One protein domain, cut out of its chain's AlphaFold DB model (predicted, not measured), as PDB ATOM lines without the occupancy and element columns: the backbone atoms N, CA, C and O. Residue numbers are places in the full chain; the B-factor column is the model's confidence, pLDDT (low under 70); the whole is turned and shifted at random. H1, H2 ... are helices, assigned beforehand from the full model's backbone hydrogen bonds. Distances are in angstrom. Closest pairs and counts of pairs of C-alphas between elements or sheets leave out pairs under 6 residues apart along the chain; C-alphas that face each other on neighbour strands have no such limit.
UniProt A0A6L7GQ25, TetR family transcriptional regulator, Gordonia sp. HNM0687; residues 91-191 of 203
ATOM      1  N   GLU A  91     124.531  73.323 107.497       91.25
ATOM      2  CA  GLU A  91     123.579  73.858 108.476       91.25
ATOM      3  C   GLU A  91     124.138  73.746 109.896       91.25
ATOM      4  O   GLU A  91     124.111  74.728 110.630       91.25
ATOM      5  N   GLN A  92     124.757  72.622 110.264       90.81
ATOM      6  CA  GLN A  92     125.377  72.481 111.582       90.81
ATOM      7  C   GLN A  92     126.503  73.503 111.803       90.81
ATOM      8  O   GLN A  92     126.522  74.209 112.810       90.81
ATOM      9  N   ARG A  93     127.419  73.653 110.838       91.81
ATOM     10  CA  ARG A  93     128.527  74.626 110.935       91.81
ATOM     11  C   ARG A  93     128.042  76.077 110.982       91.81
ATOM     12  O   ARG A  93     128.736  76.934 111.545       91.81
ATOM     13  N   LEU A  94     126.909  76.363 110.336       95.00
ATOM     14  CA  LEU A  94     126.224  77.649 110.411       95.00
ATOM     15  C   LEU A  94     125.675  77.874 111.824       95.00
ATOM     16  O   LEU A  94     125.970  78.912 112.418       95.00
ATOM     17  N   LEU A  95     124.923  76.908 112.355       96.56
ATOM     18  CA  LEU A  95     124.318  76.983 113.684       96.56
ATOM     19  C   LEU A  95     125.374  77.151 114.778       96.56
ATOM     20  O   LEU A  95     125.217  78.019 115.628       96.56
ATOM     21  N   ASP A  96     126.499  76.436 114.703       96.19
ATOM     22  CA  ASP A  96     127.608  76.588 115.657       96.19
ATOM     23  C   ASP A  96     128.130  78.039 115.711       96.19
ATOM     24  O   ASP A  96     128.454  78.573 116.775       96.19
ATOM     25  N   ARG A  97     128.194  78.719 114.557       96.06
ATOM     26  CA  ARG A  97     128.636  80.122 114.467       96.06
ATOM     27  C   ARG A  97     127.576  81.095 114.957       96.06
ATOM     28  O   ARG A  97     127.914  82.064 115.633       96.06
ATOM     29  N   MET A  98     126.316  80.839 114.621       97.44
ATOM     30  CA  MET A  98     125.182  81.624 115.101       97.44
ATOM     31  C   MET A  98     125.046  81.528 116.626       97.44
ATOM     32  O   MET A  98     124.906  82.555 117.284       97.44
ATOM     33  N   ALA A  99     125.193  80.335 117.203       96.62
ATOM     34  CA  ALA A  99     125.200  80.118 118.647       96.62
ATOM     35  C   ALA A  99     126.370  80.846 119.329       96.62
ATOM     36  O   ALA A  99     126.181  81.506 120.350       96.62
ATOM     37  N   GLY A 100     127.568  80.804 118.733       96.88
ATOM     38  CA  GLY A 100     128.716  81.574 119.221       96.88
ATOM     39  C   GLY A 100     128.469  83.088 119.223       96.88
ATOM     40  O   GLY A 100     128.836  83.770 120.178       96.88
ATOM     41  N   ALA A 101     127.807  83.614 118.190       96.75
ATOM     42  CA  ALA A 101     127.408  85.019 118.137       96.75
ATOM     43  C   ALA A 101     126.340  85.357 119.189       96.75
ATOM     44  O   ALA A 101     126.456  86.381 119.860       96.75
ATOM     45  N   ALA A 102     125.351  84.478 119.377       95.62
ATOM     46  CA  ALA A 102     124.287  84.656 120.363       95.62
ATOM     47  C   ALA A 102     124.863  84.740 121.781       95.62
ATOM     48  O   ALA A 102     124.529  85.656 122.526       95.62
ATOM     49  N   ALA A 103     125.804  83.851 122.113       94.25
ATOM     50  CA  ALA A 103     126.505  83.863 123.393       94.25
ATOM     51  C   ALA A 103     127.361  85.126 123.609       94.25
ATOM     52  O   ALA A 103     127.582  85.528 124.749       94.25
ATOM     53  N   ALA A 104     127.859  85.747 122.534       94.75
ATOM     54  CA  ALA A 104     128.726  86.919 122.615       94.75
ATOM     55  C   ALA A 104     127.961  88.250 122.703       94.75
ATOM     56  O   ALA A 104     128.429  89.162 123.383       94.75
ATOM     57  N   SER A 105     126.831  88.390 122.000       93.00
ATOM     58  CA  SER A 105     126.106  89.667 121.903       93.00
ATOM     59  C   SER A 105     124.730  89.670 122.561       93.00
ATOM     60  O   SER A 105     124.280  90.735 122.977       93.00
ATOM     61  N   GLY A 106     124.037  88.528 122.613       89.12
ATOM     62  CA  GLY A 106     122.619  88.461 122.980       89.12
ATOM     63  C   GLY A 106     121.686  89.209 122.017       89.12
ATOM     64  O   GLY A 106     120.564  89.532 122.387       89.12
ATOM     65  N   ARG A 107     122.138  89.537 120.798       92.62
ATOM     66  CA  ARG A 107     121.375  90.329 119.815       92.62
ATOM     67  C   ARG A 107     121.074  89.494 118.581       92.62
ATOM     68  O   ARG A 107     122.001  89.007 117.925       92.62
ATOM     69  N   ILE A 108     119.796  89.374 118.225       94.94
ATOM     70  CA  ILE A 108     119.356  88.588 117.067       94.94
ATOM     71  C   ILE A 108     119.946  89.135 115.762       94.94
ATOM     72  O   ILE A 108     120.317  88.357 114.880       94.94
ATOM     73  N   SER A 109     120.132  90.456 115.641       95.06
ATOM     74  CA  SER A 109     120.757  91.012 114.434       95.06
ATOM     75  C   SER A 109     122.192  90.545 114.234       95.06
ATOM     76  O   SER A 109     122.571  90.214 113.111       95.06
ATOM     77  N   ASP A 110     122.987  90.483 115.302       96.19
ATOM     78  CA  ASP A 110     124.387  90.077 115.216       96.19
ATOM     79  C   ASP A 110     124.494  88.593 114.846       96.19
ATOM     80  O   ASP A 110     125.311  88.223 114.003       96.19
ATOM     81  N   VAL A 111     123.598  87.761 115.381       97.50
ATOM     82  CA  VAL A 111     123.488  86.334 115.045       97.50
ATOM     83  C   VAL A 111     123.203  86.125 113.559       97.50
ATOM     84  O   VAL A 111     123.926  85.394 112.873       97.50
ATOM     85  N   LEU A 112     122.190  86.809 113.025       97.25
ATOM     86  CA  LEU A 112     121.804  86.688 111.616       97.25
ATOM     87  C   LEU A 112     122.880  87.242 110.675       97.25
ATOM     88  O   LEU A 112     123.141  86.659 109.618       97.25
ATOM     89  N   LEU A 113     123.545  88.335 111.060       97.31
ATOM     90  CA  LEU A 113     124.641  88.924 110.289       97.31
ATOM     91  C   LEU A 113     125.890  88.037 110.274       97.31
ATOM     92  O   LEU A 113     126.533  87.939 109.230       97.31
ATOM     93  N   VAL A 114     126.212  87.360 111.380       97.75
ATOM     94  CA  VAL A 114     127.297  86.365 111.425       97.75
ATOM     95  C   VAL A 114     126.977  85.175 110.526       97.75
ATOM     96  O   VAL A 114     127.831  84.745 109.750       97.75
ATOM     97  N   GLY A 115     125.742  84.672 110.572       96.62
ATOM     98  CA  GLY A 115     125.306  83.601 109.677       96.62
ATOM     99  C   GLY A 115     125.361  83.999 108.200       96.62
ATOM    100  O   GLY A 115     125.807  83.220 107.359       96.62
ATOM    101  N   PHE A 116     124.970  85.237 107.887       96.75
ATOM    102  CA  PHE A 116     125.062  85.802 106.541       96.75
ATOM    103  C   PHE A 116     126.517  85.901 106.054       96.75
ATOM    104  O   PHE A 116     126.840  85.421 104.966       96.75
ATOM    105  N   ASP A 117     127.414  86.462 106.871       95.88
ATOM    106  CA  ASP A 117     128.834  86.596 106.524       95.88
ATOM    107  C   ASP A 117     129.505  85.232 106.338       95.88
ATOM    108  O   ASP A 117     130.316  85.053 105.427       95.88
ATOM    109  N   TYR A 118     129.150  84.254 107.176       94.19
ATOM    110  CA  TYR A 118     129.616  82.879 107.038       94.19
ATOM    111  C   TYR A 118     129.180  82.263 105.706       94.19
ATOM    112  O   TYR A 118     130.024  81.751 104.970       94.19
ATOM    113  N   ALA A 119     127.889  82.353 105.374       90.94
ATOM    114  CA  ALA A 119     127.342  81.787 104.147       90.94
ATOM    115  C   ALA A 119     127.979  82.404 102.893       90.94
ATOM    116  O   ALA A 119     128.272  81.683 101.940       90.94
ATOM    117  N   ILE A 120     128.253  83.713 102.903       89.44
ATOM    118  CA  ILE A 120     128.999  84.372 101.825       89.44
ATOM    119  C   ILE A 120     130.439  83.880 101.779       89.44
ATOM    120  O   ILE A 120     130.920  83.507 100.712       89.44
ATOM    121  N   ARG A 121     131.153  83.889 102.907       86.50
ATOM    122  CA  ARG A 121     132.578  83.537 102.931       86.50
ATOM    123  C   ARG A 121     132.820  82.114 102.427       86.50
ATOM    124  O   ARG A 121     133.779  81.905 101.696       86.50
ATOM    125  N   GLU A 122     131.941  81.182 102.782       83.50
ATOM    126  CA  GLU A 122     132.023  79.779 102.359       83.50
ATOM    127  C   GLU A 122     131.262  79.474 101.057       83.50
ATOM    128  O   GLU A 122     131.219  78.325 100.631       83.50
ATOM    129  N   GLN A 123     130.662  80.482 100.410       82.25
ATOM    130  CA  GLN A 123     129.919  80.335  99.149       82.25
ATOM    131  C   GLN A 123     128.712  79.371  99.237       82.25
ATOM    132  O   GLN A 123     128.331  78.727  98.262       82.25
ATOM    133  N   PHE A 124     128.053  79.312 100.397       86.88
ATOM    134  CA  PHE A 124     126.854  78.496 100.642       86.88
ATOM    135  C   PHE A 124     125.540  79.278 100.549       86.88
ATOM    136  O   PHE A 124     124.496  78.787 100.982       86.88
ATOM    137  N   THR A 125     125.561  80.483  99.982       87.50
ATOM    138  CA  THR A 125     124.399  81.382  99.935       87.50
ATOM    139  C   THR A 125     123.199  80.764  99.228       87.50
ATOM    140  O   THR A 125     122.091  80.795  99.758       87.50
ATOM    141  N   TYR A 126     123.412  80.097  98.092       85.38
ATOM    142  CA  TYR A 126     122.323  79.402  97.410       85.38
ATOM    143  C   TYR A 126     121.804  78.204  98.216       85.38
ATOM    144  O   TYR A 126     120.600  78.048  98.362       85.38
ATOM    145  N   LEU A 127     122.689  77.373  98.780       86.31
ATOM    146  CA  LEU A 127     122.300  76.180  99.542       86.31
ATOM    147  C   LEU A 127     121.452  76.531 100.775       86.31
ATOM    148  O   LEU A 127     120.399  75.933 100.983       86.31
ATOM    149  N   LEU A 128     121.913  77.507 101.560       88.31
ATOM    150  CA  LEU A 128     121.286  77.950 102.809       88.31
ATOM    151  C   LEU A 128     120.082  78.879 102.585       88.31
ATOM    152  O   LEU A 128     119.183  78.939 103.426       88.31
ATOM    153  N   GLY A 129     120.048  79.582 101.449       88.88
ATOM    154  CA  GLY A 129     118.925  80.425 101.038       88.88
ATOM    155  C   GLY A 129     117.693  79.631 100.602       88.88
ATOM    156  O   GLY A 129     116.579  80.143 100.671       88.88
ATOM    157  N   GLN A 130     117.860  78.371 100.188       86.38
ATOM    158  CA  GLN A 130     116.732  77.491  99.883       86.38
ATOM    159  C   GLN A 130     116.081  76.984 101.168       86.38
ATOM    160  O   GLN A 130     116.771  76.534 102.084       86.38
ATOM    161  N   THR A 131     114.754  76.941 101.211       81.06
ATOM    162  CA  THR A 131     114.025  76.212 102.259       81.06
ATOM    163  C   THR A 131     114.374  74.717 102.203       81.06
ATOM    164  O   THR A 131     114.595  74.195 101.102       81.06
ATOM    165  N   PRO A 132     114.497  74.012 103.348       74.75
ATOM    166  CA  PRO A 132     114.658  72.566 103.345       74.75
ATOM    167  C   PRO A 132     113.520  71.915 102.549       74.75
ATOM    168  O   PRO A 132     112.383  72.371 102.655       74.75
ATOM    169  N   PRO A 133     113.802  70.880 101.740       70.00
ATOM    170  CA  PRO A 133     112.760  70.198 100.985       70.00
ATOM    171  C   PRO A 133     111.680  69.647 101.925       70.00
ATOM    172  O   PRO A 133     111.983  69.107 102.993       70.00
ATOM    173  N   ASP A 134     110.437  69.826 101.492       58.53
ATOM    174  CA  ASP A 134     109.188  69.711 102.238       58.53
ATOM    175  C   ASP A 134     109.155  68.475 103.164       58.53
ATOM    176  O   ASP A 134     109.242  67.333 102.711       58.53
ATOM    177  N   GLY A 135     109.027  68.710 104.478       59.88
ATOM    178  CA  GLY A 135     108.789  67.667 105.488       59.88
ATOM    179  C   GLY A 135     109.902  67.432 106.518       59.88
ATOM    180  O   GLY A 135     109.731  66.584 107.394       59.88
ATOM    181  N   ARG A 136     111.025  68.157 106.460       64.38
ATOM    182  CA  ARG A 136     112.028  68.179 107.543       64.38
ATOM    183  C   ARG A 136     111.862  69.410 108.434       64.38
ATOM    184  O   ARG A 136     111.520  70.472 107.924       64.38
ATOM    185  N   SER A 137     112.141  69.249 109.735       73.44
ATOM    186  CA  SER A 137     112.366  70.377 110.657       73.44
ATOM    187  C   SER A 137     113.385  71.316 110.028       73.44
ATOM    188  O   SER A 137     114.364  70.830 109.456       73.44
ATOM    189  N   ASP A 138     113.135  72.620 110.084       89.38
ATOM    190  CA  ASP A 138     114.047  73.634 109.572       89.38
ATOM    191  C   ASP A 138     114.950  74.092 110.719       89.38
ATOM    192  O   ASP A 138     114.528  74.937 111.508       89.38
ATOM    193  N   PRO A 139     116.192  73.577 110.823       91.62
ATOM    194  CA  PRO A 139     117.007  73.773 112.018       91.62
ATOM    195  C   PRO A 139     117.346  75.245 112.264       91.62
ATOM    196  O   PRO A 139     117.557  75.655 113.399       91.62
ATOM    197  N   VAL A 140     117.392  76.051 111.196       94.06
ATOM    198  CA  VAL A 140     117.638  77.493 111.298       94.06
ATOM    199  C   VAL A 140     116.417  78.204 111.875       94.06
ATOM    200  O   VAL A 140     116.571  79.089 112.710       94.06
ATOM    201  N   THR A 141     115.213  77.809 111.457       95.19
ATOM    202  CA  THR A 141     113.963  78.353 112.006       95.19
ATOM    203  C   THR A 141     113.772  77.934 113.457       95.19
ATOM    204  O   THR A 141     113.473  78.794 114.279       95.19
ATOM    205  N   ASP A 142     114.035  76.669 113.787       95.31
ATOM    206  CA  ASP A 142     113.945  76.153 115.159       95.31
ATOM    207  C   ASP A 142     114.914  76.897 116.095       95.31
ATOM    208  O   ASP A 142     114.515  77.386 117.150       95.31
ATOM    209  N   PHE A 143     116.170  77.072 115.670       96.56
ATOM    210  CA  PHE A 143     117.175  77.824 116.422       96.56
ATOM    211  C   PHE A 143     116.791  79.298 116.615       96.56
ATOM    212  O   PHE A 143     116.954  79.850 117.701       96.56
ATOM    213  N   VAL A 144     116.293  79.961 115.565       96.44
ATOM    214  CA  VAL A 144     115.874  81.366 115.662       96.44
ATOM    215  C   VAL A 144     114.647  81.511 116.559       96.44
ATOM    216  O   VAL A 144     114.595  82.472 117.318       96.44
ATOM    217  N   ALA A 145     113.698  80.574 116.517       96.19
ATOM    218  CA  ALA A 145     112.544  80.568 117.415       96.19
ATOM    219  C   ALA A 145     112.979  80.461 118.883       96.19
ATOM    220  O   ALA A 145     112.621  81.320 119.684       96.19
ATOM    221  N   GLU A 146     113.838  79.489 119.208       96.44
ATOM    222  CA  GLU A 146     114.385  79.326 120.562       96.44
ATOM    223  C   GLU A 146     115.127  80.586 121.033       96.44
ATOM    224  O   GLU A 146     114.981  81.028 122.175       96.44
ATOM    225  N   LEU A 147     115.903  81.207 120.141       95.75
ATOM    226  CA  LEU A 147     116.627  82.429 120.458       95.75
ATOM    227  C   LEU A 147     115.681  83.612 120.709       95.75
ATOM    228  O   LEU A 147     115.883  84.334 121.684       95.75
ATOM    229  N   LEU A 148     114.663  83.818 119.870       95.12
ATOM    230  CA  LEU A 148     113.671  84.886 120.052       95.12
ATOM    231  C   LEU A 148     112.930  84.734 121.386       95.12
ATOM    232  O   LEU A 148     112.839  85.710 122.133       95.12
ATOM    233  N   ASP A 149     112.514  83.511 121.724       95.19
ATOM    234  CA  ASP A 149     111.890  83.190 123.011       95.19
ATOM    235  C   ASP A 149     112.832  83.507 124.181       95.19
ATOM    236  O   ASP A 149     112.439  84.161 125.149       95.19
ATOM    237  N   SER A 150     114.106  83.103 124.081       94.19
ATOM    238  CA  SER A 150     115.109  83.353 125.127       94.19
ATOM    239  C   SER A 150     115.398  84.842 125.353       94.19
ATOM    240  O   SER A 150     115.750  85.244 126.464       94.19
ATOM    241  N   LEU A 151     115.236  85.659 124.309       91.25
ATOM    242  CA  LEU A 151     115.430  87.108 124.339       91.25
ATOM    243  C   LEU A 151     114.131  87.875 124.632       91.25
ATOM    244  O   LEU A 151     114.167  89.102 124.696       91.25
ATOM    245  N   ALA A 152     113.006  87.174 124.812       92.69
ATOM    246  CA  ALA A 152     111.673  87.755 124.968       92.69
ATOM    247  C   ALA A 152     111.293  88.732 123.834       92.69
ATOM    248  O   ALA A 152     110.668  89.767 124.074       92.69
ATOM    249  N   ILE A 153     111.676  88.410 122.594       91.56
ATOM    250  CA  ILE A 153     111.353  89.202 121.403       91.56
ATOM    251  C   ILE A 153     110.066  88.657 120.777       91.56
ATOM    252  O   ILE A 153     110.037  87.526 120.298       91.56
ATOM    253  N   ASP A 154     109.021  89.485 120.721       91.75
ATOM    254  CA  ASP A 154     107.750  89.153 120.063       91.75
ATOM    255  C   ASP A 154     107.879  89.274 118.534       91.75
ATOM    256  O   ASP A 154     107.633  90.327 117.937       91.75
ATOM    257  N   ALA A 155     108.359  88.206 117.895       91.69
ATOM    258  CA  ALA A 155     108.513  88.125 116.449       91.69
ATOM    259  C   ALA A 155     108.319  86.695 115.928       91.69
ATOM    260  O   ALA A 155     108.707  85.716 116.557       91.69
ATOM    261  N   GLU A 156     107.789  86.580 114.711       94.00
ATOM    262  CA  GLU A 156     107.605  85.292 114.042       94.00
ATOM    263  C   GLU A 156     108.926  84.807 113.414       94.00
ATOM    264  O   GLU A 156     109.400  85.372 112.418       94.00
ATOM    265  N   ALA A 157     109.503  83.731 113.959       94.56
ATOM    266  CA  ALA A 157     110.794  83.181 113.529       94.56
ATOM    267  C   ALA A 157     110.851  82.884 112.024       94.56
ATOM    268  O   ALA A 157     111.841  83.200 111.360       94.56
ATOM    269  N   GLY A 158     109.764  82.350 111.455       93.38
ATOM    270  CA  GLY A 158     109.686  82.049 110.025       93.38
ATOM    271  C   GLY A 158     109.858  83.287 109.137       93.38
ATOM    272  O   GLY A 158     110.508  83.212 108.094       93.38
ATOM    273  N   ILE A 159     109.345  84.449 109.559       94.25
ATOM    274  CA  ILE A 159     109.489  85.715 108.818       94.25
ATOM    275  C   ILE A 159     110.931  86.220 108.907       94.25
ATOM    276  O   ILE A 159     111.513  86.634 107.899       94.25
ATOM    277  N   VAL A 160     111.525  86.148 110.098       95.38
ATOM    278  CA  VAL A 160     112.918  86.548 110.338       95.38
ATOM    279  C   VAL A 160     113.875  85.707 109.489       95.38
ATOM    280  O   VAL A 160     114.725  86.251 108.775       95.38
ATOM    281  N   VAL A 161     113.696  84.383 109.489       96.06
ATOM    282  CA  VAL A 161     114.501  83.463 108.676       96.06
ATOM    283  C   VAL A 161     114.248  83.660 107.185       96.06
ATOM    284  O   VAL A 161     115.202  83.635 106.408       96.06
ATOM    285  N   ALA A 162     113.009  83.922 106.758       94.31
ATOM    286  CA  ALA A 162     112.713  84.214 105.357       94.31
ATOM    287  C   ALA A 162     113.448  85.471 104.862       94.31
ATOM    288  O   ALA A 162     114.023  85.453 103.772       94.31
ATOM    289  N   ALA A 163     113.500  86.537 105.668       95.69
ATOM    290  CA  ALA A 163     114.257  87.743 105.335       95.69
ATOM    291  C   ALA A 163     115.767  87.464 105.226       95.69
ATOM    292  O   ALA A 163     116.427  87.930 104.292       95.69
ATOM    293  N   TRP A 164     116.312  86.660 106.143       97.19
ATOM    294  CA  TRP A 164     117.707  86.223 106.091       97.19
ATOM    295  C   TRP A 164     118.004  85.366 104.848       97.19
ATOM    296  O   TRP A 164     118.972  85.628 104.132       97.19
ATOM    297  N   ARG A 165     117.138  84.403 104.512       95.50
ATOM    298  CA  ARG A 165     117.259  83.577 103.297       95.50
ATOM    299  C   ARG A 165     117.163  84.401 102.020       95.50
ATOM    300  O   ARG A 165     117.944  84.180 101.096       95.50
ATOM    301  N   ALA A 166     116.267  85.383 101.975       95.44
ATOM    302  CA  ALA A 166     116.162  86.305 100.850       95.44
ATOM    303  C   ALA A 166     117.460  87.102 100.640       95.44
ATOM    304  O   ALA A 166     117.880  87.304  99.502       95.44
ATOM    305  N   ALA A 167     118.141  87.500 101.721       96.25
ATOM    306  CA  ALA A 167     119.445  88.153 101.636       96.25
ATOM    307  C   ALA A 167     120.518  87.233 101.023       96.25
ATOM    308  O   ALA A 167     121.313  87.681 100.197       96.25
ATOM    309  N   LEU A 168     120.523  85.945 101.378       94.19
ATOM    310  CA  LEU A 168     121.438  84.967 100.782       94.19
ATOM    311  C   LEU A 168     121.165  84.748  99.292       94.19
ATOM    312  O   LEU A 168     122.096  84.744  98.489       94.19
ATOM    313  N   LEU A 169     119.896  84.599  98.911       93.00
ATOM    314  CA  LEU A 169     119.521  84.421  97.508       93.00
ATOM    315  C   LEU A 169     119.867  85.658  96.668       93.00
ATOM    316  O   LEU A 169     120.344  85.507  95.548       93.00
ATOM    317  N   ALA A 170     119.736  86.865  97.226       91.12
ATOM    318  CA  ALA A 170     120.166  88.088  96.551       91.12
ATOM    319  C   ALA A 170     121.677  88.097  96.238       91.12
ATOM    320  O   ALA A 170     122.064  88.521  95.151       91.12
ATOM    321  N   ASP A 171     122.534  87.612  97.147       91.31
ATOM    322  CA  ASP A 171     123.974  87.456  96.868       91.31
ATOM    323  C   ASP A 171     124.224  86.363  95.818       91.31
ATOM    324  O   ASP A 171     125.003  86.574  94.890       91.31
ATOM    325  N   ALA A 172     123.513  85.233  95.906       84.94
ATOM    326  CA  ALA A 172     123.612  84.144  94.931       84.94
ATOM    327  C   ALA A 172     123.196  84.562  93.503       84.94
ATOM    328  O   ALA A 172     123.664  83.980  92.521       84.94
ATOM    329  N   ASP A 173     122.339  85.578  93.386       87.69
ATOM    330  CA  ASP A 173     121.924  86.186  92.120       87.69
ATOM    331  C   ASP A 173     122.789  87.404  91.718       87.69
ATOM    332  O   ASP A 173     122.538  88.038  90.692       87.69
ATOM    333  N   GLY A 174     123.851  87.703  92.476       85.31
ATOM    334  CA  GLY A 174     124.885  88.675  92.110       85.31
ATOM    335  C   GLY A 174     124.627  90.113  92.567       85.31
ATOM    336  O   GLY A 174     125.271  91.034  92.061       85.31
ATOM    337  N   ALA A 175     123.706  90.340  93.508       89.12
ATOM    338  CA  ALA A 175     123.506  91.670  94.074       89.12
ATOM    339  C   ALA A 175     124.675  92.100  94.986       89.12
ATOM    340  O   ALA A 175     125.455  91.302  95.502       89.12
ATOM    341  N   GLU A 176     124.808  93.412  95.191       92.25
ATOM    342  CA  GLU A 176     125.931  93.992  95.928       92.25
ATOM    343  C   GLU A 176     125.893  93.646  97.429       92.25
ATOM    344  O   GLU A 176     125.029  94.112  98.178       92.25
ATOM    345  N   ARG A 177     126.896  92.895  97.898       91.12
ATOM    346  CA  ARG A 177     127.017  92.394  99.284       91.12
ATOM    347  C   ARG A 177     126.859  93.457 100.362       91.12
ATOM    348  O   ARG A 177     126.150  93.237 101.343       91.12
ATOM    349  N   ILE A 178     127.497  94.615 100.186       92.75
ATOM    350  CA  ILE A 178     127.439  95.720 101.158       92.75
ATOM    351  C   ILE A 178     125.998  96.218 101.303       92.75
ATOM    352  O   ILE A 178     125.521  96.456 102.418       92.75
ATOM    353  N   ARG A 179     125.280  96.324 100.182       94.88
ATOM    354  CA  ARG A 179     123.886  96.760 100.149       94.88
ATOM    355  C   ARG A 179     122.971  95.742 100.821       94.88
ATOM    356  O   ARG A 179     122.140  96.135 101.642       94.88
ATOM    357  N   ILE A 180     123.154  94.456 100.524       95.38
ATOM    358  CA  ILE A 180     122.389  93.358 101.129       95.38
ATOM    359  C   ILE A 180     122.595  93.344 102.644       95.38
ATOM    360  O   ILE A 180     121.625  93.441 103.391       95.38
ATOM    361  N   ARG A 181     123.854  93.319 103.103       95.44
ATOM    362  CA  ARG A 181     124.205  93.315 104.530       95.44
ATOM    363  C   ARG A 181     123.596  94.502 105.273       95.44
ATOM    364  O   ARG A 181     123.024  94.337 106.346       95.44
ATOM    365  N   THR A 182     123.700  95.701 104.695       95.62
ATOM    366  CA  THR A 182     123.140  96.929 105.284       95.62
ATOM    367  C   THR A 182     121.615  96.866 105.363       95.62
ATOM    368  O   THR A 182     121.031  97.293 106.356       95.62
ATOM    369  N   THR A 183     120.968  96.320 104.332       95.88
ATOM    370  CA  THR A 183     119.509  96.167 104.283       95.88
ATOM    371  C   THR A 183     119.036  95.153 105.313       95.88
ATOM    372  O   THR A 183     118.161  95.473 106.112       95.88
ATOM    373  N   LEU A 184     119.675  93.980 105.360       95.31
ATOM    374  CA  LEU A 184     119.395  92.952 106.354       95.31
ATOM    375  C   LEU A 184     119.533  93.531 107.762       95.31
ATOM    376  O   LEU A 184     118.576  93.471 108.525       95.31
ATOM    377  N   ARG A 185     120.654  94.203 108.069       94.94
ATOM    378  CA  ARG A 185     120.877  94.859 109.367       94.94
ATOM    379  C   ARG A 185     119.767  95.840 109.742       94.94
ATOM    380  O   ARG A 185     119.419  95.919 110.911       94.94
ATOM    381  N   ARG A 186     119.227  96.603 108.787       93.38
ATOM    382  CA  ARG A 186     118.118  97.535 109.054       93.38
ATOM    383  C   ARG A 186     116.816  96.808 109.373       93.38
ATOM    384  O   ARG A 186     116.099  97.256 110.256       93.38
ATOM    385  N   ILE A 187     116.534  95.710 108.675       92.69
ATOM    386  CA  ILE A 187     115.332  94.898 108.900       92.69
ATOM    387  C   ILE A 187     115.398  94.236 110.277       92.69
ATOM    388  O   ILE A 187     114.478  94.381 111.073       92.69
ATOM    389  N   VAL A 188     116.500  93.544 110.576       90.94
ATOM    390  CA  VAL A 188     116.610  92.746 111.806       90.94
ATOM    391  C   VAL A 188     117.039  93.574 113.015       90.94
ATOM    392  O   VAL A 188     116.742  93.208 114.141       90.94
ATOM    393  N   GLY A 189     117.694  94.718 112.807       88.12
ATOM    394  CA  GLY A 189     118.128  95.602 113.890       88.12
ATOM    395  C   GLY A 189     116.975  96.267 114.645       88.12
ATOM    396  O   GLY A 189     117.167  96.675 115.785       88.12
ATOM    397  N   GLY A 190     115.785  96.346 114.038       88.12
ATOM    398  CA  GLY A 190     114.570  96.779 114.732       88.12
ATOM    399  C   GLY A 190     114.085  95.779 115.785       88.12
ATOM    400  O   GLY A 190     113.411  96.189 116.720       88.12
ATOM    401  N   LEU A 191     114.463  94.499 115.668       87.50
ATOM    402  CA  LEU A 191     114.079  93.440 116.609       87.50
ATOM    403  C   LEU A 191     114.907  93.465 117.897       87.50
ATOM    404  O   LEU A 191     114.446  92.988 118.923       87.50
TER     405      LEU A 191
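What this domain is: This is residues 91 to 191 of the 203 residues of the protein "TetR family transcriptional regulator" of Gordonia sp. HNM0687 (UniProt A0A6L7GQ25). The longest helix, H5, lies side by side with H2 and H6 in a compact three-helix bundle; H2 runs the same way as H5, and H6 folds back along it. H1 folds back on H2, H4 packs on H1 and on residues 157 to 161 of H5, and short H3 packs on H5, while the link from H3 to H4 loops away from the helices around residue 134. The printed part has 101 residues with six named helices, H1 to H6 in chain order, and no named strand: the class is all helix. It is compact, with a radius of gyration of the C-alphas of 12.5 A, and rounded, spanning 35 by 32 by 22 A.

Where its parts are: H5 is residues 157 to 172, 22.6 A from first to last C-alpha; C-alpha 157 is at (110.794, 83.181, 113.529). H2 is residues 108 to 121, 20.0 A long, and H6 is residues 177 to 189, 17.4 A long, ending with C-alpha 189 at (118.128, 95.602, 113.890). H1 is residues 91 to 105, 20.9 A long, beginning with C-alpha 91 at (123.579, 73.858, 108.476). H4 is residues 139 to 150, 16.3 A long, and H3 is residues 125 to 129, 5.7 A long.

How they stand to each other: H5 and H2 are the hubs, touching four helices each. H5 touches H2 with residues 164 to 171 alone, at a shallow tilt of 28 degrees, the same way; the closest C-alphas, of Phe 116 and Leu 168, are 6.9 A apart. H5 and H6 form a helical hairpin at a shallow tilt of 8 degrees, opposite ways, with the closest C-alphas, of Ala 167 and Ile 180, 6.0 A apart. H2 touches H6 at a shallow tilt of 20 degrees, opposite ways; the closest C-alphas, of Ser 109 and Val 188, are 5.2 A apart. H1 and H2 form another helical hairpin, at a steep tilt of 42 degrees, with the C-alphas of Met 98 and Val 111 closest at 5.0 A. H4 touches H1 at a shallow tilt of 19 degrees, the same way, with Leu 95 and Val 140 closest, their C-alphas 7.1 A apart. H4 touches H5 at a steep tilt of 48 degrees, opposite ways; the C-alphas of Ala 145 and Ala 157 are closest, at 5.0 A. H3 touches H5, with the C-alphas of Gly 129 and Arg 165 closest at 4.2 A. H6 is apart from H1, H3 and H4. Every O i to N i+4 pair is within hydrogen-bond range in H2, H3, H4, H5 and H6, and 10 of 11 are in H1.

The domain as a whole: The two C-alphas farthest apart, of Ala 152 and Gly 174, are 35.4 A apart. The printed part has no cut, and no link is long. The mean pLDDT of the printed part is 91.3; residues 134 to 136 are under 70.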